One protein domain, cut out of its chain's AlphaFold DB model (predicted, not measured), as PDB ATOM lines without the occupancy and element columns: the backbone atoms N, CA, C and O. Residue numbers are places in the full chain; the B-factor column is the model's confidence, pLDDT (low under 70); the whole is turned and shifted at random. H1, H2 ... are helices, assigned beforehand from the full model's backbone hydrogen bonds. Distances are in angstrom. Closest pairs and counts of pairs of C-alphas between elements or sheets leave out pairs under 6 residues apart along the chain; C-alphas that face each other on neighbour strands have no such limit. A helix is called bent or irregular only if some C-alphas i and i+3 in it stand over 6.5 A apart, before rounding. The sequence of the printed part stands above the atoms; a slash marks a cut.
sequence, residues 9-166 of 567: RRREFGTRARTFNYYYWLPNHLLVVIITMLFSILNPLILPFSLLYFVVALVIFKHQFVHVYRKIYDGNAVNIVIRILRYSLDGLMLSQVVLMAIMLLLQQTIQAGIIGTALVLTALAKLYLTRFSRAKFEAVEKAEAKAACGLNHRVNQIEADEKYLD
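Overview. This is residues 9 to 166 of the 567 residues of the protein "RSN1_7TM domain-containing protein" of Thanatephorus cucumeris (strain AG1-IB / isolate 7/3/14) (UniProt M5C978). Two helical hairpins, H2 with H3 and H4 with H5, stand side by side and make a flat, open slab: a bowed row in the order H3, H2, H4, H5, with H2 packed on H4 where the hairpins meet. H3 packs on H2 only near their shared turn, while H6 turns away from the end of the very long H5 as the short limb of an L; residues 9 to 15, with the small H1, and residues 156 to 166 of H6 stick out. The printed part has 158 residues with six named helices, H1 to H6 in chain order, and no named strand: the class is all helix. It is extended, with a radius of gyration of the C-alphas of 23.8 A and spans of 73 by 63 by 20 A.

Arrangement. Start at residues 9 to 13, which are H1; it touches no helix. Go on to residues 22 to 42, H2, and you find H1 and H2 apart. Next come residues 46 to 67, H3, which touches H2 with residues 46 to 50 alone, beside residues 32 to 40 of H2. Look at the C-alphas of Ser 40 and Ile 46, the closest of the two, 6.2 A apart; the helices stand at a shallow tilt of 19 degrees, opposite ways, and are a helical hairpin. Residues 78 to 105 are H4, apart from H3. H4 touches H2, with the C-alphas of Leu 38 and Ser 95 closest at 4.6 A, at a shallow tilt of 25 degrees, the same way. Residues 109 to 148, H5, touch H4 with 27 pairs of C-alphas within 8 A, the closest being those of Met 100 and Ala 112, 5.2 A apart. H4 and H5 are a helical hairpin too, opposite ways at a shallow tilt of only 5 degrees. Among the pairs that are apart are H2 and H5, and H3 and H5. Residues 151 to 166 are H6, close to H5 but not clearly touching it: the closest C-alphas, of Lys 146 and Asn 152, are 6.2 A apart, and the lines are about perpendicular at 80 degrees. In H1, H3, H4 and H5 every O i to N i+4 pair is within hydrogen-bond range; in H2 14 of 17 are, in H6 11 of 12.

Along the chain. Find C-alpha 9 at (63.730, -37.764, 16.115), where H1 begins, residues 9 to 13. From C-alpha 22, H2 runs 30.1 A to C-alpha 42; it is neither bent nor irregular, but only just, with C-alphas 38 and 41 6.3 A apart. H3, residues 46 to 67, is 31.6 A long. Look for C-alpha 78 at (43.762, -20.499, 38.494); from there H4 runs 40.8 A to C-alpha 105. H5, the longest helix, runs 57.9 A from C-alpha 109 to C-alpha 148. H6, residues 151 to 166, is 22.0 A long and ends at C-alpha 166, (1.774, -22.954, 32.231).

Size, cuts and confidence. The two C-alphas farthest apart are those of Leu 106 and Leu 165, at 75.0 A. Without the stretches that stand free, the body spans 66 by 43 by 19 A. The printed part has no cut. The links H2 to H3, H4 to H5 and H5 to H6 are tight, H1 to H2 and H3 to H4 are short, and no link is long. The mean pLDDT of the printed part is 86.7; look for values under 70 at residue 75 and residues 150 to 166, where H6 has a mean of 54.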
ATOM      1  N   ARG A   9      64.050 -37.777  14.676       83.31
ATOM      2  CA  ARG A   9      63.730 -37.764  16.115       83.31
ATOM      3  C   ARG A   9      64.737 -36.932  16.933       83.31
ATOM      4  O   ARG A   9      64.314 -36.062  17.690       83.31
ATOM      5  N   ARG A  10      66.063 -37.106  16.762       81.94
ATOM      6  CA  ARG A  10      67.060 -36.241  17.447       81.94
ATOM      7  C   ARG A  10      66.943 -34.775  17.007       81.94
ATOM      8  O   ARG A  10      67.137 -33.882  17.831       81.94
ATOM      9  N   ARG A  11      66.604 -34.506  15.738       83.62
ATOM     10  CA  ARG A  11      66.373 -33.137  15.249       83.62
ATOM     11  C   ARG A  11      65.152 -32.499  15.911       83.62
ATOM     12  O   ARG A  11      65.267 -31.366  16.365       83.62
ATOM     13  N   GLU A  12      64.037 -33.222  16.006       82.81
ATOM     14  CA  GLU A  12      62.800 -32.778  16.655       82.81
ATOM     15  C   GLU A  12      63.049 -32.391  18.120       82.81
ATOM     16  O   GLU A  12      62.845 -31.229  18.486       82.81
ATOM     17  N   PHE A  13      63.603 -33.308  18.927       81.81
ATOM     18  CA  PHE A  13      64.000 -33.028  20.313       81.81
ATOM     19  C   PHE A  13      64.939 -31.814  20.403       81.81
ATOM     20  O   PHE A  13      64.705 -30.909  21.203       81.81
ATOM     21  N   GLY A  14      65.942 -31.724  19.521       80.00
ATOM     22  CA  GLY A  14      66.876 -30.595  19.445       80.00
ATOM     23  C   GLY A  14      66.275 -29.254  18.986       80.00
ATOM     24  O   GLY A  14      66.976 -28.234  19.058       80.00
ATOM     25  N   THR A  15      65.019 -29.247  18.519       82.56
ATOM     26  CA  THR A  15      64.214 -28.057  18.171       82.56
ATOM     27  C   THR A  15      63.056 -27.776  19.133       82.56
ATOM     28  O   THR A  15      62.421 -26.728  19.016       82.56
ATOM     29  N   ARG A  16      62.769 -28.666  20.092       83.31
ATOM     30  CA  ARG A  16      61.650 -28.517  21.030       83.31
ATOM     31  C   ARG A  16      61.867 -27.291  21.925       83.31
ATOM     32  O   ARG A  16      62.845 -27.209  22.663       83.31
ATOM     33  N   ALA A  17      60.947 -26.328  21.848       84.69
ATOM     34  CA  ALA A  17      61.000 -25.099  22.638       84.69
ATOM     35  C   ALA A  17      60.970 -25.389  24.152       84.69
ATOM     36  O   ALA A  17      60.281 -26.309  24.604       84.69
ATOM     37  N   ARG A  18      61.727 -24.604  24.936       87.88
ATOM     38  CA  ARG A  18      61.908 -24.840  26.378       87.88
ATOM     39  C   ARG A  18      60.625 -24.524  27.149       87.88
ATOM     40  O   ARG A  18      59.803 -23.716  26.726       87.88
ATOM     41  N   THR A  19      60.454 -25.150  28.302       89.19
ATOM     42  CA  THR A  19      59.332 -24.939  29.222       89.19
ATOM     43  C   THR A  19      59.665 -23.884  30.279       89.19
ATOM     44  O   THR A  19      60.836 -23.628  30.569       89.19
ATOM     45  N   PHE A  20      58.642 -23.247  30.856       88.44
ATOM     46  CA  PHE A  20      58.844 -22.271  31.929       88.44
ATOM     47  C   PHE A  20      58.836 -22.941  33.311       88.44
ATOM     48  O   PHE A  20      57.836 -23.529  33.727       88.44
ATOM     49  N   ASN A  21      59.938 -22.804  34.050       89.50
ATOM     50  CA  ASN A  21      60.114 -23.402  35.376       89.50
ATOM     51  C   ASN A  21      59.404 -22.579  36.466       89.50
ATOM     52  O   ASN A  21      60.043 -21.883  37.260       89.50
ATOM     53  N   TYR A  22      58.070 -22.672  36.515       86.56
ATOM     54  CA  TYR A  22      57.237 -21.987  37.515       86.56
ATOM     55  C   TYR A  22      57.691 -22.253  38.957       86.56
ATOM     56  O   TYR A  22      57.670 -21.336  39.769       86.56
ATOM     57  N   TYR A  23      58.143 -23.472  39.271       88.19
ATOM     58  CA  TYR A  23      58.600 -23.852  40.613       88.19
ATOM     59  C   TYR A  23      59.818 -23.051  41.108       88.19
ATOM     60  O   TYR A  23      59.985 -22.904  42.311       88.19
ATOM     61  N   TYR A  24      60.641 -22.517  40.199       91.38
ATOM     62  CA  TYR A  24      61.817 -21.709  40.531       91.38
ATOM     63  C   TYR A  24      61.489 -20.210  40.519       91.38
ATOM     64  O   TYR A  24      61.731 -19.497  41.493       91.38
ATOM     65  N   TRP A  25      60.891 -19.721  39.428       91.88
ATOM     66  CA  TRP A  25      60.654 -18.286  39.243       91.88
ATOM     67  C   TRP A  25      59.534 -17.734  40.128       91.88
ATOM     68  O   TRP A  25      59.661 -16.625  40.647       91.88
ATOM     69  N   LEU A  26      58.453 -18.494  40.342       90.69
ATOM     70  CA  LEU A  26      57.304 -18.038  41.129       90.69
ATOM     71  C   LEU A  26      57.669 -17.712  42.592       90.69
ATOM     72  O   LEU A  26      57.370 -16.593  43.014       90.69
ATOM     73  N   PRO A  27      58.320 -18.603  43.374       94.62
ATOM     74  CA  PRO A  27      58.710 -18.268  44.742       94.62
ATOM     75  C   PRO A  27      59.819 -17.212  44.795       94.62
ATOM     76  O   PRO A  27      59.820 -16.420  45.727       94.62
ATOM     77  N   ASN A  28      60.719 -17.143  43.806       94.25
ATOM     78  CA  ASN A  28      61.780 -16.131  43.761       94.25
ATOM     79  C   ASN A  28      61.198 -14.711  43.610       94.25
ATOM     80  O   ASN A  28      61.426 -13.847  44.456       94.25
ATOM     81  N   HIS A  29      60.342 -14.480  42.607       94.94
ATOM     82  CA  HIS A  29      59.667 -13.187  42.453       94.94
ATOM     83  C   HIS A  29      58.774 -12.846  43.650       94.94
ATOM     84  O   HIS A  29      58.717 -11.688  44.063       94.94
ATOM     85  N   LEU A  30      58.100 -13.839  44.236       94.88
ATOM     86  CA  LEU A  30      57.228 -13.611  45.382       94.88
ATOM     87  C   LEU A  30      58.010 -13.328  46.678       94.88
ATOM     88  O   LEU A  30      57.581 -12.490  47.466       94.88
ATOM     89  N   LEU A  31      59.187 -13.930  46.863       95.31
ATOM     90  CA  LEU A  31      60.136 -13.576  47.921       95.31
ATOM     91  C   LEU A  31      60.575 -12.113  47.792       95.31
ATOM     92  O   LEU A  31      60.586 -11.399  48.794       95.31
ATOM     93  N   VAL A  32      60.851 -11.629  46.574       95.94
ATOM     94  CA  VAL A  32      61.143 -10.201  46.349       95.94
ATOM     95  C   VAL A  32      59.935  -9.330  46.713       95.94
ATOM     96  O   VAL A  32      60.114  -8.331  47.405       95.94
ATOM     97  N   VAL A  33      58.701  -9.722  46.362       95.75
ATOM     98  CA  VAL A  33      57.488  -9.005  46.815       95.75
ATOM     99  C   VAL A  33      57.422  -8.933  48.347       95.75
ATOM    100  O   VAL A  33      57.299  -7.833  48.882       95.75
ATOM    101  N   ILE A  34      57.578 -10.054  49.063       95.69
ATOM    102  CA  ILE A  34      57.545 -10.087  50.539       95.69
ATOM    103  C   ILE A  34      58.633  -9.186  51.142       95.69
ATOM    104  O   ILE A  34      58.334  -8.362  52.006       95.69
ATOM    105  N   ILE A  35      59.879  -9.283  50.660       95.56
ATOM    106  CA  ILE A  35      60.990  -8.424  51.103       95.56
ATOM    107  C   ILE A  35      60.642  -6.947  50.889       95.56
ATOM    108  O   ILE A  35      60.841  -6.136  51.788       95.56
ATOM    109  N   THR A  36      60.066  -6.578  49.746       95.94
ATOM    110  CA  THR A  36      59.719  -5.173  49.470       95.94
ATOM    111  C   THR A  36      58.544  -4.667  50.304       95.94
ATOM    112  O   THR A  36      58.561  -3.513  50.722       95.94
ATOM    113  N   MET A  37      57.566  -5.517  50.632       94.50
ATOM    114  CA  MET A  37      56.485  -5.177  51.568       94.50
ATOM    115  C   MET A  37      56.983  -5.017  53.009       94.50
ATOM    116  O   MET A  37      56.456  -4.180  53.735       94.50
ATOM    117  N   LEU A  38      57.991  -5.793  53.415       95.25
ATOM    118  CA  LEU A  38      58.608  -5.709  54.738       95.25
ATOM    119  C   LEU A  38      59.517  -4.477  54.868       95.25
ATOM    120  O   LEU A  38      59.390  -3.707  55.817       95.25
ATOM    121  N   PHE A  39      60.423  -4.271  53.910       94.88
ATOM    122  CA  PHE A  39      61.426  -3.210  53.985       94.88
ATOM    123  C   PHE A  39      60.945  -1.842  53.488       94.88
ATOM    124  O   PHE A  39      61.579  -0.857  53.844       94.88
ATOM    125  N   SER A  40      59.830  -1.720  52.757       94.81
ATOM    126  CA  SER A  40      59.268  -0.401  52.391       94.81
ATOM    127  C   SER A  40      58.951   0.477  53.608       94.81
ATOM    128  O   SER A  40      59.080   1.697  53.537       94.81
ATOM    129  N   ILE A  41      58.587  -0.162  54.723       88.44
ATOM    130  CA  ILE A  41      58.328   0.450  56.030       88.44
ATOM    131  C   ILE A  41      59.636   0.772  56.771       88.44
ATOM    132  O   ILE A  41      59.758   1.834  57.373       88.44
ATOM    133  N   LEU A  42      60.605  -0.148  56.747       89.75
ATOM    134  CA  LEU A  42      61.843  -0.056  57.539       89.75
ATOM    135  C   LEU A  42      62.906   0.846  56.894       89.75
ATOM    136  O   LEU A  42      63.664   1.515  57.588       89.75
ATOM    137  N   ASN A  43      62.991   0.823  55.565       92.75
ATOM    138  CA  ASN A  43      63.926   1.594  54.759       92.75
ATOM    139  C   ASN A  43      63.334   1.809  53.346       92.75
ATOM    140  O   ASN A  43      63.545   0.976  52.455       92.75
ATOM    141  N   PRO A  44      62.627   2.928  53.093       93.31
ATOM    142  CA  PRO A  44      61.915   3.156  51.834       93.31
ATOM    143  C   PRO A  44      62.831   3.243  50.600       93.31
ATOM    144  O   PRO A  44      62.339   3.140  49.476       93.31
ATOM    145  N   LEU A  45      64.157   3.349  50.778       95.19
ATOM    146  CA  LEU A  45      65.135   3.288  49.683       95.19
ATOM    147  C   LEU A  45      65.078   1.970  48.893       95.19
ATOM    148  O   LEU A  45      65.543   1.940  47.759       95.19
ATOM    149  N   ILE A  46      64.486   0.894  49.433       96.25
ATOM    150  CA  ILE A  46      64.303  -0.368  48.695       96.25
ATOM    151  C   ILE A  46      63.337  -0.239  47.501       96.25
ATOM    152  O   ILE A  46      63.500  -0.938  46.501       96.25
ATOM    153  N   LEU A  47      62.357   0.671  47.577       94.81
ATOM    154  CA  LEU A  47      61.273   0.809  46.597       94.81
ATOM    155  C   LEU A  47      61.736   1.163  45.168       94.81
ATOM    156  O   LEU A  47      61.291   0.485  44.236       94.81
ATOM    157  N   PRO A  48      62.620   2.157  44.929       96.19
ATOM    158  CA  PRO A  48      63.134   2.421  43.582       96.19
ATOM    159  C   PRO A  48      63.931   1.239  43.007       96.19
ATOM    160  O   PRO A  48      63.802   0.943  41.819       96.19
ATOM    161  N   PHE A  49      64.700   0.515  43.831       96.06
ATOM    162  CA  PHE A  49      65.448  -0.662  43.372       96.06
ATOM    163  C   PHE A  49      64.526  -1.833  43.012       96.06
ATOM    164  O   PHE A  49      64.756  -2.508  42.008       96.06
ATOM    165  N   SER A  50      63.449  -2.060  43.772       95.56
ATOM    166  CA  SER A  50      62.481  -3.108  43.437       95.56
ATOM    167  C   SER A  50      61.604  -2.756  42.242       95.56
ATOM    168  O   SER A  50      61.296  -3.633  41.438       95.56
ATOM    169  N   LEU A  51      61.238  -1.481  42.074       96.00
ATOM    170  CA  LEU A  51      60.566  -1.004  40.866       96.00
ATOM    171  C   LEU A  51      61.444  -1.267  39.636       96.00
ATOM    172  O   LEU A  51      60.966  -1.854  38.667       96.00
ATOM    173  N   LEU A  52      62.736  -0.925  39.699       97.62
ATOM    174  CA  LEU A  52      63.696  -1.212  38.630       97.62
ATOM    175  C   LEU A  52      63.800  -2.721  38.336       97.62
ATOM    176  O   LEU A  52      63.739  -3.118  37.173       97.62
ATOM    177  N   TYR A  53      63.887  -3.561  39.374       96.50
ATOM    178  CA  TYR A  53      63.879  -5.022  39.239       96.50
ATOM    179  C   TYR A  53      62.631  -5.529  38.501       96.50
ATOM    180  O   TYR A  53      62.761  -6.268  37.527       96.50
ATOM    181  N   PHE A  54      61.428  -5.108  38.910       96.12
ATOM    182  CA  PHE A  54      60.191  -5.559  38.268       96.12
ATOM    183  C   PHE A  54      60.030  -5.010  36.844       96.12
ATOM    184  O   PHE A  54      59.578  -5.752  35.977       96.12
ATOM    185  N   VAL A  55      60.456  -3.776  36.554       97.56
ATOM    186  CA  VAL A  55      60.459  -3.224  35.184       97.56
ATOM    187  C   VAL A  55      61.371  -4.040  34.262       97.56
ATOM    188  O   VAL A  55      60.941  -4.455  33.185       97.56
ATOM    189  N   VAL A  56      62.605  -4.331  34.688       97.38
ATOM    190  CA  VAL A  56      63.554  -5.139  33.904       97.38
ATOM    191  C   VAL A  56      63.047  -6.578  33.740       97.38
ATOM    192  O   VAL A  56      63.065  -7.110  32.629       97.38
ATOM    193  N   ALA A  57      62.524  -7.189  34.808       95.62
ATOM    194  CA  ALA A  57      61.936  -8.525  34.757       95.62
ATOM    195  C   ALA A  57      60.743  -8.593  33.789       95.62
ATOM    196  O   ALA A  57      60.684  -9.504  32.966       95.62
ATOM    197  N   LEU A  58      59.825  -7.617  33.820       95.81
ATOM    198  CA  LEU A  58      58.676  -7.561  32.912       95.81
ATOM    199  C   LEU A  58      59.104  -7.511  31.440       95.81
ATOM    200  O   LEU A  58      58.529  -8.230  30.625       95.81
ATOM    201  N   VAL A  59      60.124  -6.720  31.092       97.25
ATOM    202  CA  VAL A  59      60.651  -6.658  29.715       97.25
ATOM    203  C   VAL A  59      61.279  -7.993  29.302       97.25
ATOM    204  O   VAL A  59      60.945  -8.525  28.241       97.25
ATOM    205  N   ILE A  60      62.145  -8.567  30.147       96.38
ATOM    206  CA  ILE A  60      62.847  -9.826  29.858       96.38
ATOM    207  C   ILE A  60      61.857 -10.988  29.718       96.38
ATOM    208  O   ILE A  60      61.876 -11.689  28.704       96.38
ATOM    209  N   PHE A  61      60.959 -11.181  30.688       94.31
ATOM    210  CA  PHE A  61      60.004 -12.287  30.648       94.31
ATOM    211  C   PHE A  61      58.968 -12.117  29.539       94.31
ATOM    212  O   PHE A  61      58.662 -13.101  28.874       94.31
ATOM    213  N   LYS A  62      58.495 -10.897  29.241       95.44
ATOM    214  CA  LYS A  62      57.618 -10.661  28.080       95.44
ATOM    215  C   LYS A  62      58.288 -11.095  26.773       95.44
ATOM    216  O   LYS A  62      57.662 -11.791  25.980       95.44
ATOM    217  N   HIS A  63      59.562 -10.755  26.568       95.38
ATOM    218  CA  HIS A  63      60.316 -11.200  25.392       95.38
ATOM    219  C   HIS A  63      60.508 -12.731  25.366       95.38
ATOM    220  O   HIS A  63      60.300 -13.373  24.337       95.38
ATOM    221  N   GLN A  64      60.863 -13.346  26.499       93.69
ATOM    222  CA  GLN A  64      61.059 -14.799  26.590       93.69
ATOM    223  C   GLN A  64      59.758 -15.602  26.397       93.69
ATOM    224  O   GLN A  64      59.786 -16.650  25.752       93.69
ATOM    225  N   PHE A  65      58.619 -15.119  26.904       92.06
ATOM    226  CA  PHE A  65      57.314 -15.761  26.708       92.06
ATOM    227  C   PHE A  65      56.812 -15.684  25.259       92.06
ATOM    228  O   PHE A  65      56.070 -16.568  24.848       92.06
ATOM    229  N   VAL A  66      57.229 -14.681  24.476       93.00
ATOM    230  CA  VAL A  66      56.888 -14.592  23.042       93.00
ATOM    231  C   VAL A  66      57.823 -15.441  22.167       93.00
ATOM    232  O   VAL A  66      57.368 -16.013  21.181       93.00
ATOM    233  N   HIS A  67      59.117 -15.541  22.503       91.38
ATOM    234  CA  HIS A  67      60.126 -16.100  21.586       91.38
ATOM    235  C   HIS A  67      60.797 -17.418  22.012       91.38
ATOM    236  O   HIS A  67      61.454 -18.039  21.179       91.38
ATOM    237  N   VAL A  68      60.695 -17.842  23.278       91.25
ATOM    238  CA  VAL A  68      61.495 -18.966  23.819       91.25
ATOM    239  C   VAL A  68      60.645 -20.047  24.485       91.25
ATOM    240  O   VAL A  68      60.936 -21.235  24.317       91.25
ATOM    241  N   TYR A  69      59.628 -19.659  25.259       91.25
ATOM    242  CA  TYR A  69      58.893 -20.597  26.109       91.25
ATOM    243  C   TYR A  69      57.642 -21.186  25.448       91.25
ATOM    244  O   TYR A  69      56.766 -20.459  24.989       91.25
ATOM    245  N   ARG A  70      57.509 -22.518  25.496       87.31
ATOM    246  CA  ARG A  70      56.280 -23.245  25.146       87.31
ATOM    247  C   ARG A  70      55.516 -23.657  26.406       87.31
ATOM    248  O   ARG A  70      56.073 -24.248  27.332       87.31
ATOM    249  N   LYS A  71      54.206 -23.412  26.392       81.44
ATOM    250  CA  LYS A  71      53.232 -23.932  27.362       81.44
ATOM    251  C   LYS A  71      53.033 -25.440  27.126       81.44
ATOM    252  O   LYS A  71      52.830 -25.852  25.985       81.44
ATOM    253  N   ILE A  72      53.147 -26.279  28.161       79.75
ATOM    254  CA  ILE A  72      52.726 -27.699  28.081       79.75
ATOM    255  C   ILE A  72      51.291 -27.832  28.575       79.75
ATOM    256  O   ILE A  72      50.453 -28.369  27.862       79.75
ATOM    257  N   TYR A  73      51.032 -27.321  29.775       78.06
ATOM    258  CA  TYR A  73      49.750 -27.438  30.454       78.06
ATOM    259  C   TYR A  73      48.998 -26.116  30.371       78.06
ATOM    260  O   TYR A  73      49.568 -25.063  30.681       78.06
ATOM    261  N   ASP A  74      47.722 -26.180  29.997       74.44
ATOM    262  CA  ASP A  74      46.779 -25.129  30.348       74.44
ATOM    263  C   ASP A  74      46.050 -25.489  31.642       74.44
ATOM    264  O   ASP A  74      45.799 -26.653  31.929       74.44
ATOM    265  N   GLY A  75      45.793 -24.472  32.450       69.38
ATOM    266  CA  GLY A  75      45.156 -24.579  33.766       69.38
ATOM    267  C   GLY A  75      44.611 -23.221  34.205       69.38
ATOM    268  O   GLY A  75      44.712 -22.861  35.382       69.38
ATOM    269  N   ASN A  76      44.212 -22.428  33.201       73.38
ATOM    270  CA  ASN A  76      43.692 -21.059  33.199       73.38
ATOM    271  C   ASN A  76      44.300 -20.113  34.257       73.38
ATOM    272  O   ASN A  76      43.621 -19.313  34.894       73.38
ATOM    273  N   ALA A  77      45.596 -20.293  34.537       76.50
ATOM    274  CA  ALA A  77      46.345 -19.693  35.647       76.50
ATOM    275  C   ALA A  77      45.729 -19.823  37.068       76.50
ATOM    276  O   ALA A  77      46.351 -19.346  38.020       76.50
ATOM    277  N   VAL A  78      44.590 -20.501  37.265       83.75
ATOM    278  CA  VAL A  78      43.762 -20.499  38.494       83.75
ATOM    279  C   VAL A  78      44.590 -20.790  39.744       83.75
ATOM    280  O   VAL A  78      44.647 -19.999  40.690       83.75
ATOM    281  N   ASN A  79      45.311 -21.914  39.727       83.19
ATOM    282  CA  ASN A  79      46.152 -22.344  40.842       83.19
ATOM    283  C   ASN A  79      47.349 -21.408  41.094       83.19
ATOM    284  O   ASN A  79      47.825 -21.335  42.225       83.19
ATOM    285  N   ILE A  80      47.832 -20.692  40.075       87.31
ATOM    286  CA  ILE A  80      48.955 -19.752  40.184       87.31
ATOM    287  C   ILE A  80      48.463 -18.420  40.761       87.31
ATOM    288  O   ILE A  80      49.030 -17.948  41.742       87.31
ATOM    289  N   VAL A  81      47.365 -17.864  40.237       89.12
ATOM    290  CA  VAL A  81      46.752 -16.615  40.724       89.12
ATOM    291  C   VAL A  81      46.356 -16.740  42.197       89.12
ATOM    292  O   VAL A  81      46.730 -15.891  43.003       89.12
ATOM    293  N   ILE A  82      45.690 -17.833  42.588       90.50
ATOM    294  CA  ILE A  82      45.291 -18.063  43.987       90.50
ATOM    295  C   ILE A  82      46.513 -18.221  44.913       90.50
ATOM    296  O   ILE A  82      46.457 -17.802  46.071       90.50
ATOM    297  N   ARG A  83      47.625 -18.802  44.433       91.25
ATOM    298  CA  ARG A  83      48.884 -18.895  45.199       91.25
ATOM    299  C   ARG A  83      49.543 -17.526  45.363       91.25
ATOM    300  O   ARG A  83      49.835 -17.154  46.493       91.25
ATOM    301  N   ILE A  84      49.720 -16.768  44.275       92.25
ATOM    302  CA  ILE A  84      50.291 -15.411  44.309       92.25
ATOM    303  C   ILE A  84      49.502 -14.537  45.285       92.25
ATOM    304  O   ILE A  84      50.093 -13.944  46.181       92.25
ATOM    305  N   LEU A  85      48.173 -14.513  45.145       92.88
ATOM    306  CA  LEU A  85      47.277 -13.705  45.969       92.88
ATOM    307  C   LEU A  85      47.337 -14.077  47.456       92.88
ATOM    308  O   LEU A  85      47.326 -13.201  48.315       92.88
ATOM    309  N   ARG A  86      47.401 -15.377  47.770       93.56
ATOM    310  CA  ARG A  86      47.532 -15.845  49.153       93.56
ATOM    311  C   ARG A  86      48.856 -15.381  49.756       93.56
ATOM    312  O   ARG A  86      48.840 -14.730  50.795       93.56
ATOM    313  N   TYR A  87      49.971 -15.697  49.100       94.88
ATOM    314  CA  TYR A  87      51.293 -15.467  49.672       94.88
ATOM    315  C   TYR A  87      51.718 -13.985  49.649       94.88
ATOM    316  O   TYR A  87      52.509 -13.572  50.494       94.88
ATOM    317  N   SER A  88      51.177 -13.154  48.749       95.56
ATOM    318  CA  SER A  88      51.371 -11.697  48.818       95.56
ATOM    319  C   SER A  88      50.614 -11.075  49.995       95.56
ATOM    320  O   SER A  88      51.153 -10.201  50.671       95.56
ATOM    321  N   LEU A  89      49.411 -11.570  50.312       95.06
ATOM    322  CA  LEU A  89      48.685 -11.177  51.523       95.06
ATOM    323  C   LEU A  89      49.333 -11.735  52.801       95.06
ATOM    324  O   LEU A  89      49.311 -11.054  53.821       95.06
ATOM    325  N   ASP A  90      49.973 -12.909  52.753       95.56
ATOM    326  CA  ASP A  90      50.835 -13.394  53.845       95.56
ATOM    327  C   ASP A  90      52.032 -12.452  54.079       95.56
ATOM    328  O   ASP A  90      52.333 -12.110  55.222       95.56
ATOM    329  N   GLY A  91      52.669 -11.965  53.006       95.06
ATOM    330  CA  GLY A  91      53.731 -10.954  53.073       95.06
ATOM    331  C   GLY A  91      53.276  -9.615  53.659       95.06
ATOM    332  O   GLY A  91      53.981  -9.031  54.482       95.06
ATOM    333  N   LEU A  92      52.078  -9.154  53.285       95.50
ATOM    334  CA  LEU A  92      51.469  -7.944  53.838       95.50
ATOM    335  C   LEU A  92      51.124  -8.105  55.329       95.50
ATOM    336  O   LEU A  92      51.389  -7.204  56.120       95.50
ATOM    337  N   MET A  93      50.585  -9.259  55.736       96.50
ATOM    338  CA  MET A  93      50.355  -9.543  57.156       96.50
ATOM    339  C   MET A  93      51.673  -9.586  57.940       96.50
ATOM    340  O   MET A  93      51.739  -9.046  59.042       96.50
ATOM    341  N   LEU A  94      52.740 -10.167  57.378       95.50
ATOM    342  CA  LEU A  94      54.063 -10.187  58.007       95.50
ATOM    343  C   LEU A  94      54.627  -8.771  58.210       95.50
ATOM    344  O   LEU A  94      55.130  -8.470  59.294       95.50
ATOM    345  N   SER A  95      54.515  -7.882  57.217       94.75
ATOM    346  CA  SER A  95      54.981  -6.498  57.375       94.75
ATOM    347  C   SER A  95      54.142  -5.711  58.389       94.75
ATOM    348  O   SER A  95      54.704  -4.940  59.166       94.75
ATOM    349  N   GLN A  96      52.834  -5.974  58.481       95.44
ATOM    350  CA  GLN A  96      51.967  -5.419  59.528       95.44
ATOM    351  C   GLN A  96      52.314  -5.937  60.935       95.44
ATOM    352  O   GLN A  96      52.324  -5.141  61.873       95.44
ATOM    353  N   VAL A  97      52.652  -7.224  61.104       95.75
ATOM    354  CA  VAL A  97      53.132  -7.775  62.392       95.75
ATOM    355  C   VAL A  97      54.417  -7.075  62.838       95.75
ATOM    356  O   VAL A  97      54.520  -6.661  63.992       95.75
ATOM    357  N   VAL A  98      55.385  -6.907  61.932       95.00
ATOM    358  CA  VAL A  98      56.666  -6.253  62.249       95.00
ATOM    359  C   VAL A  98      56.474  -4.761  62.541       95.00
ATOM    360  O   VAL A  98      57.021  -4.260  63.521       95.00
ATOM    361  N   LEU A  99      55.631  -4.063  61.772       93.12
ATOM    362  CA  LEU A  99      55.241  -2.677  62.045       93.12
ATOM    363  C   LEU A  99      54.564  -2.536  63.423       93.12
ATOM    364  O   LEU A  99      54.908  -1.633  64.184       93.12
ATOM    365  N   MET A 100      53.646  -3.443  63.779       93.94
ATOM    366  CA  MET A 100      52.985  -3.457  65.089       93.94
ATOM    367  C   MET A 100      53.994  -3.669  66.224       93.94
ATOM    368  O   MET A 100      53.968  -2.931  67.206       93.94
ATOM    369  N   ALA A 101      54.910  -4.632  66.079       93.38
ATOM    370  CA  ALA A 101      55.955  -4.901  67.067       93.38
ATOM    371  C   ALA A 101      56.869  -3.682  67.289       93.38
ATOM    372  O   ALA A 101      57.189  -3.352  68.430       93.38
ATOM    373  N   ILE A 102      57.228  -2.968  66.217       93.12
ATOM    374  CA  ILE A 102      58.018  -1.732  66.295       93.12
ATOM    375  C   ILE A 102      57.231  -0.615  66.994       93.12
ATOM    376  O   ILE A 102      57.780   0.035  67.876       93.12
ATOM    377  N   MET A 103      55.945  -0.411  66.684       92.69
ATOM    378  CA  MET A 103      55.153   0.644  67.340       92.69
ATOM    379  C   MET A 103      54.854   0.357  68.816       92.69
ATOM    380  O   MET A 103      54.782   1.294  69.612       92.69
ATOM    381  N   LEU A 104      54.754  -0.917  69.208       93.25
ATOM    382  CA  LEU A 104      54.713  -1.320  70.616       93.25
ATOM    383  C   LEU A 104      56.047  -1.031  71.325       93.25
ATOM    384  O   LEU A 104      56.040  -0.504  72.435       93.25
ATOM    385  N   LEU A 105      57.186  -1.301  70.674       95.00
ATOM    386  CA  LEU A 105      58.524  -0.998  71.202       95.00
ATOM    387  C   LEU A 105      58.776   0.518  71.323       95.00
ATOM    388  O   LEU A 105      59.371   0.963  72.300       95.00
ATOM    389  N   LEU A 106      58.253   1.320  70.389       94.19
ATOM    390  CA  LEU A 106      58.243   2.794  70.434       94.19
ATOM    391  C   LEU A 106      57.172   3.381  71.384       94.19
ATOM    392  O   LEU A 106      56.992   4.600  71.430       94.19
ATOM    393  N   GLN A 107      56.450   2.536  72.130       92.00
ATOM    394  CA  GLN A 107      55.390   2.902  73.083       92.00
ATOM    395  C   GLN A 107      54.206   3.693  72.477       92.00
ATOM    396  O   GLN A 107      53.387   4.258  73.204       92.00
ATOM    397  N   GLN A 108      54.045   3.690  71.149       91.50
ATOM    398  CA  GLN A 108      52.971   4.393  70.434       91.50
ATOM    399  C   GLN A 108      51.681   3.558  70.403       91.50
ATOM    400  O   GLN A 108      51.234   3.093  69.353       91.50
ATOM    401  N   THR A 109      51.067   3.363  71.572       90.81
ATOM    402  CA  THR A 109      49.904   2.473  71.779       90.81
ATOM    403  C   THR A 109      48.729   2.751  70.835       90.81
ATOM    404  O   THR A 109      48.148   1.811  70.294       90.81
ATOM    405  N   ILE A 110      48.411   4.023  70.568       93.75
ATOM    406  CA  ILE A 110      47.336   4.421  69.640       93.75
ATOM    407  C   ILE A 110      47.653   3.963  68.207       93.75
ATOM    408  O   ILE A 110      46.795   3.399  67.527       93.75
ATOM    409  N   GLN A 111      48.898   4.151  67.755       92.00
ATOM    410  CA  GLN A 111      49.331   3.746  66.414       92.00
ATOM    411  C   GLN A 111      49.368   2.218  66.291       92.00
ATOM    412  O   GLN A 111      48.845   1.670  65.322       92.00
ATOM    413  N   ALA A 112      49.889   1.523  67.307       92.56
ATOM    414  CA  ALA A 112      49.856   0.063  67.385       92.56
ATOM    415  C   ALA A 112      48.418  -0.491  67.319       92.56
ATOM    416  O   ALA A 112      48.185  -1.489  66.640       92.56
ATOM    417  N   GLY A 113      47.442   0.187  67.937       94.00
ATOM    418  CA  GLY A 113      46.019  -0.151  67.828       94.00
ATOM    419  C   GLY A 113      45.471  -0.046  66.398       94.00
ATOM    420  O   GLY A 113      44.798  -0.966  65.934       94.00
ATOM    421  N   ILE A 114      45.808   1.025  65.670       95.62
ATOM    422  CA  ILE A 114      45.421   1.217  64.257       95.62
ATOM    423  C   ILE A 114      46.055   0.143  63.355       95.62
ATOM    424  O   ILE A 114      45.419  -0.356  62.427       95.62
ATOM    425  N   ILE A 115      47.296  -0.263  63.636       95.25
ATOM    426  CA  ILE A 115      47.966  -1.341  62.893       95.25
ATOM    427  C   ILE A 115      47.338  -2.702  63.227       95.25
ATOM    428  O   ILE A 115      47.138  -3.520  62.330       95.25
ATOM    429  N   GLY A 116      46.964  -2.933  64.489       95.31
ATOM    430  CA  GLY A 116      46.255  -4.136  64.925       95.31
ATOM    431  C   GLY A 116      44.895  -4.305  64.238       95.31
ATOM    432  O   GLY A 116      44.592  -5.387  63.735       95.31
ATOM    433  N   THR A 117      44.096  -3.238  64.124       95.81
ATOM    434  CA  THR A 117      42.830  -3.295  63.369       95.81
ATOM    435  C   THR A 117      43.066  -3.472  61.868       95.81
ATOM    436  O   THR A 117      42.348  -4.249  61.237       95.81
ATOM    437  N   ALA A 118      44.109  -2.859  61.297       95.00
ATOM    438  CA  ALA A 118      44.506  -3.087  59.906       95.00
ATOM    439  C   ALA A 118      44.975  -4.533  59.634       95.00
ATOM    440  O   ALA A 118      44.748  -5.042  58.537       95.00
ATOM    441  N   LEU A 119      45.584  -5.208  60.614       96.12
ATOM    442  CA  LEU A 119      45.985  -6.620  60.539       96.12
ATOM    443  C   LEU A 119      44.779  -7.570  60.626       96.12
ATOM    444  O   LEU A 119      44.713  -8.567  59.907       96.12
ATOM    445  N   VAL A 120      43.785  -7.257  61.465       97.12
ATOM    446  CA  VAL A 120      42.509  -7.996  61.478       97.12
ATOM    447  C   VAL A 120      41.763  -7.793  60.154       97.12
ATOM    448  O   VAL A 120      41.234  -8.751  59.588       97.12
ATOM    449  N   LEU A 121      41.781  -6.575  59.603       96.56
ATOM    450  CA  LEU A 121      41.180  -6.267  58.305       96.56
ATOM    451  C   LEU A 121      41.852  -7.038  57.156       96.56
ATOM    452  O   LEU A 121      41.144  -7.590  56.315       96.56
ATOM    453  N   THR A 122      43.186  -7.139  57.116       96.44
ATOM    454  CA  THR A 122      43.887  -7.936  56.090       96.44
ATOM    455  C   THR A 122      43.693  -9.437  56.277       96.44
ATOM    456  O   THR A 122      43.555 -10.140  55.276       96.44
ATOM    457  N   ALA A 123      43.579  -9.941  57.511       96.25
ATOM    458  CA  ALA A 123      43.200 -11.332  57.770       96.25
ATOM    459  C   ALA A 123      41.805 -11.657  57.201       96.25
ATOM    460  O   ALA A 123      41.632 -12.650  56.485       96.25
ATOM    461  N   LEU A 124      40.818 -10.790  57.458       96.25
ATOM    462  CA  LEU A 124      39.463 -10.913  56.914       96.25
ATOM    463  C   LEU A 124      39.451 -10.778  55.384       96.25
ATOM    464  O   LEU A 124      38.845 -11.607  54.706       96.25
ATOM    465  N   ALA A 125      40.176  -9.804  54.826       95.00
ATOM    466  CA  ALA A 125      40.307  -9.619  53.383       95.00
ATOM    467  C   ALA A 125      40.964 -10.832  52.706       95.00
ATOM    468  O   ALA A 125      40.480 -11.294  51.676       95.00
ATOM    469  N   LYS A 126      42.007 -11.420  53.302       94.12
ATOM    470  CA  LYS A 126      42.657 -12.654  52.835       94.12
ATOM    471  C   LYS A 126      41.685 -13.831  52.801       94.12
ATOM    472  O   LYS A 126      41.661 -14.559  51.806       94.12
ATOM    473  N   LEU A 127      40.873 -14.019  53.844       94.25
ATOM    474  CA  LEU A 127      39.844 -15.062  53.873       94.25
ATOM    475  C   LEU A 127      38.766 -14.813  52.809       94.25
ATOM    476  O   LEU A 127      38.500 -15.704  52.000       94.25
ATOM    477  N   TYR A 128      38.206 -13.600  52.764       95.25
ATOM    478  CA  TYR A 128      37.186 -13.195  51.798       95.25
ATOM    479  C   TYR A 128      37.675 -13.366  50.357       95.25
ATOM    480  O   TYR A 128      37.055 -14.083  49.580       95.25
ATOM    481  N   LEU A 129      38.822 -12.789  50.007       91.38
ATOM    482  CA  LEU A 129      39.333 -12.767  48.638       91.38
ATOM    483  C   LEU A 129      39.819 -14.155  48.182       91.38
ATOM    484  O   LEU A 129      39.655 -14.509  47.013       91.38
ATOM    485  N   THR A 130      40.315 -14.998  49.101       90.06
ATOM    486  CA  THR A 130      40.612 -16.419  48.818       90.06
ATOM    487  C   THR A 130      39.338 -17.234  48.570       90.06
ATOM    488  O   THR A 130      39.350 -18.134  47.731       90.06
ATOM    489  N   ARG A 131      38.240 -16.955  49.287       90.56
ATOM    490  CA  ARG A 131      36.939 -17.619  49.076       90.56
ATOM    491  C   ARG A 131      36.262 -17.125  47.795       90.56
ATOM    492  O   ARG A 131      35.833 -17.945  46.992       90.56
ATOM    493  N   PHE A 132      36.232 -15.812  47.580       91.56
ATOM    494  CA  PHE A 132      35.628 -15.150  46.424       91.56
ATOM    495  C   PHE A 132      36.297 -15.555  45.107       91.56
ATOM    496  O   PHE A 132      35.602 -15.959  44.181       91.56
ATOM    497  N   SER A 133      37.635 -15.526  45.032       88.81
ATOM    498  CA  SER A 133      38.363 -15.979  43.834       88.81
ATOM    499  C   SER A 133      38.035 -17.434  43.494       88.81
ATOM    500  O   SER A 133      37.641 -17.717  42.368       88.81
ATOM    501  N   ARG A 134      38.091 -18.345  44.476       88.81
ATOM    502  CA  ARG A 134      37.714 -19.760  44.295       88.81
ATOM    503  C   ARG A 134      36.280 -19.929  43.801       88.81
ATOM    504  O   ARG A 134      36.081 -20.594  42.794       88.81
ATOM    505  N   ALA A 135      35.314 -19.289  44.458       88.94
ATOM    506  CA  ALA A 135      33.907 -19.366  44.074       88.94
ATOM    507  C   ALA A 135      33.645 -18.786  42.673       88.94
ATOM    508  O   ALA A 135      32.798 -19.301  41.949       88.94
ATOM    509  N   LYS A 136      34.382 -17.743  42.260       87.50
ATOM    510  CA  LYS A 136      34.298 -17.191  40.900       87.50
ATOM    511  C   LYS A 136      34.878 -18.139  39.851       87.50
ATOM    512  O   LYS A 136      34.208 -18.361  38.851       87.50
ATOM    513  N   PHE A 137      36.049 -18.735  40.082       86.94
ATOM    514  CA  PHE A 137      36.610 -19.730  39.158       86.94
ATOM    515  C   PHE A 137      35.710 -20.974  39.045       86.94
ATOM    516  O   PHE A 137      35.396 -21.390  37.937       86.94
ATOM    517  N   GLU A 138      35.207 -21.502  40.165       86.12
ATOM    518  CA  GLU A 138      34.284 -22.650  40.191       86.12
ATOM    519  C   GLU A 138      32.941 -22.349  39.490       86.12
ATOM    520  O   GLU A 138      32.365 -23.217  38.836       86.12
ATOM    521  N   ALA A 139      32.430 -21.117  39.600       88.19
ATOM    522  CA  ALA A 139      31.213 -20.698  38.902       88.19
ATOM    523  C   ALA A 139      31.421 -20.554  37.383       88.19
ATOM    524  O   ALA A 139      30.523 -20.911  36.621       88.19
ATOM    525  N   VAL A 140      32.587 -20.063  36.945       82.44
ATOM    526  CA  VAL A 140      32.950 -19.974  35.519       82.44
ATOM    527  C   VAL A 140      33.140 -21.368  34.923       82.44
ATOM    528  O   VAL A 140      32.531 -21.661  33.902       82.44
ATOM    529  N   GLU A 141      33.867 -22.263  35.597       80.62
ATOM    530  CA  GLU A 141      34.056 -23.657  35.164       80.62
ATOM    531  C   GLU A 141      32.714 -24.392  34.977       80.62
ATOM    532  O   GLU A 141      32.494 -25.075  33.978       80.62
ATOM    533  N   LYS A 142      31.759 -24.190  35.895       81.38
ATOM    534  CA  LYS A 142      30.399 -24.745  35.777       81.38
ATOM    535  C   LYS A 142      29.577 -24.130  34.640       81.38
ATOM    536  O   LYS A 142      28.655 -24.786  34.157       81.38
ATOM    537  N   ALA A 143      29.869 -22.899  34.224       83.31
ATOM    538  CA  ALA A 143      29.232 -22.271  33.067       83.31
ATOM    539  C   ALA A 143      29.849 -22.768  31.747       83.31
ATOM    540  O   ALA A 143      29.104 -23.111  30.830       83.31
ATOM    541  N   GLU A 144      31.180 -22.890  31.686       79.06
ATOM    542  CA  GLU A 144      31.932 -23.469  30.560       79.06
ATOM    543  C   GLU A 144      31.474 -24.912  30.289       79.06
ATOM    544  O   GLU A 144      31.079 -25.232  29.169       79.06
ATOM    545  N   ALA A 145      31.383 -25.752  31.327       78.31
ATOM    546  CA  ALA A 145      30.893 -27.127  31.206       78.31
ATOM    547  C   ALA A 145      29.439 -27.215  30.693       78.31
ATOM    548  O   ALA A 145      29.139 -28.018  29.811       78.31
ATOM    549  N   LYS A 146      28.526 -26.369  31.193       79.00
ATOM    550  CA  LYS A 146      27.124 -26.334  30.722       79.00
ATOM    551  C   LYS A 146      26.985 -25.850  29.277       79.00
ATOM    552  O   LYS A 146      26.089 -26.313  28.572       79.00
ATOM    553  N   ALA A 147      27.849 -24.931  28.846       75.50
ATOM    554  CA  ALA A 147      27.909 -24.482  27.460       75.50
ATOM    555  C   ALA A 147      28.456 -25.585  26.540       75.50
ATOM    556  O   ALA A 147      27.864 -25.842  25.495       75.50
ATOM    557  N   ALA A 148      29.524 -26.273  26.958       74.56
ATOM    558  CA  ALA A 148      30.133 -27.371  26.212       74.56
ATOM    559  C   ALA A 148      29.152 -28.536  25.984       74.56
ATOM    560  O   ALA A 148      28.960 -28.953  24.846       74.56
ATOM    561  N   CYS A 149      28.448 -28.995  27.025       70.81
ATOM    562  CA  CYS A 149      27.460 -30.079  26.915       70.81
ATOM    563  C   CYS A 149      26.147 -29.675  26.204       70.81
ATOM    564  O   CYS A 149      25.138 -30.361  26.359       70.81
ATOM    565  N   GLY A 150      26.087 -28.520  25.525       64.06
ATOM    566  CA  GLY A 150      24.881 -28.012  24.852       64.06
ATOM    567  C   GLY A 150      23.689 -27.722  25.779       64.06
ATOM    568  O   GLY A 150      22.620 -27.320  25.315       64.06
ATOM    569  N   LEU A 151      23.850 -27.889  27.096       59.31
ATOM    570  CA  LEU A 151      22.755 -27.926  28.064       59.31
ATOM    571  C   LEU A 151      22.028 -26.580  28.162       59.31
ATOM    572  O   LEU A 151      20.834 -26.552  28.435       59.31
ATOM    573  N   ASN A 152      22.716 -25.476  27.858       55.97
ATOM    574  CA  ASN A 152      22.110 -24.149  27.743       55.97
ATOM    575  C   ASN A 152      20.994 -24.102  26.677       55.97
ATOM    576  O   ASN A 152      19.994 -23.420  26.879       55.97
ATOM    577  N   HIS A 153      21.110 -24.853  25.574       53.28
ATOM    578  CA  HIS A 153      20.036 -24.956  24.580       53.28
ATOM    579  C   HIS A 153      18.871 -25.805  25.110       53.28
ATOM    580  O   HIS A 153      17.712 -25.447  24.909       53.28
ATOM    581  N   ARG A 154      19.162 -26.905  25.821       52.31
ATOM    582  CA  ARG A 154      18.126 -27.806  26.354       52.31
ATOM    583  C   ARG A 154      17.355 -27.193  27.526       52.31
ATOM    584  O   ARG A 154      16.156 -27.406  27.620       52.31
ATOM    585  N   VAL A 155      18.007 -26.399  28.380       55.06
ATOM    586  CA  VAL A 155      17.343 -25.638  29.456       55.06
ATOM    587  C   VAL A 155      16.459 -24.540  28.873       55.06
ATOM    588  O   VAL A 155      15.296 -24.481  29.238       55.06
ATOM    589  N   ASN A 156      16.942 -23.747  27.908       52.84
ATOM    590  CA  ASN A 156      16.112 -22.731  27.246       52.84
ATOM    591  C   ASN A 156      14.891 -23.331  26.524       52.84
ATOM    592  O   ASN A 156      13.883 -22.651  26.359       52.84
ATOM    593  N   GLN A 157      14.991 -24.584  26.072       51.06
ATOM    594  CA  GLN A 157      13.897 -25.313  25.435       51.06
ATOM    595  C   GLN A 157      12.900 -25.849  26.474       51.06
ATOM    596  O   GLN A 157      11.711 -25.599  26.339       51.06
ATOM    597  N   ILE A 158      13.373 -26.449  27.572       56.56
ATOM    598  CA  ILE A 158      12.514 -26.870  28.695       56.56
ATOM    599  C   ILE A 158      11.816 -25.663  29.348       56.56
ATOM    600  O   ILE A 158      10.615 -25.721  29.580       56.56
ATOM    601  N   GLU A 159      12.508 -24.537  29.561       53.59
ATOM    602  CA  GLU A 159      11.898 -23.286  30.051       53.59
ATOM    603  C   GLU A 159      10.910 -22.661  29.047       53.59
ATOM    604  O   GLU A 159      10.066 -21.857  29.444       53.59
ATOM    605  N   ALA A 160      10.994 -22.993  27.754       52.78
ATOM    606  CA  ALA A 160       9.993 -22.598  26.765       52.78
ATOM    607  C   ALA A 160       8.776 -23.538  26.794       52.78
ATOM    608  O   ALA A 160       7.646 -23.055  26.776       52.78
ATOM    609  N   ASP A 161       9.003 -24.850  26.905       55.66
ATOM    610  CA  ASP A 161       7.963 -25.883  26.920       55.66
ATOM    611  C   ASP A 161       7.146 -25.857  28.231       55.66
ATOM    612  O   ASP A 161       5.914 -25.840  28.185       55.66
ATOM    613  N   GLU A 162       7.793 -25.741  29.401       56.06
ATOM    614  CA  GLU A 162       7.115 -25.531  30.698       56.06
ATOM    615  C   GLU A 162       6.270 -24.253  30.681       56.06
ATOM    616  O   GLU A 162       5.137 -24.239  31.155       56.06
ATOM    617  N   LYS A 163       6.784 -23.183  30.070       50.78
ATOM    618  CA  LYS A 163       6.091 -21.895  29.949       50.78
ATOM    619  C   LYS A 163       4.942 -21.921  28.939       50.78
ATOM    620  O   LYS A 163       4.038 -21.094  29.039       50.78
ATOM    621  N   TYR A 164       4.948 -22.870  28.004       50.91
ATOM    622  CA  TYR A 164       3.815 -23.153  27.124       50.91
ATOM    623  C   TYR A 164       2.719 -23.924  27.882       50.91
ATOM    624  O   TYR A 164       1.549 -23.545  27.830       50.91
ATOM    625  N   LEU A 165       3.107 -24.934  28.670       52.00
ATOM    626  CA  LEU A 165       2.215 -25.704  29.548       52.00
ATOM    627  C   LEU A 165       1.549 -24.827  30.628       52.00
ATOM    628  O   LEU A 165       0.340 -24.925  30.844       52.00
ATOM    629  N   ASP A 166       2.299 -23.916  31.251       48.62
ATOM    630  CA  ASP A 166       1.774 -22.954  32.231       48.62
ATOM    631  C   ASP A 166       0.757 -21.978  31.608       48.62
ATOM    632  O   ASP A 166      -0.217 -21.588  32.259       48.62
TER     633      ASP A 166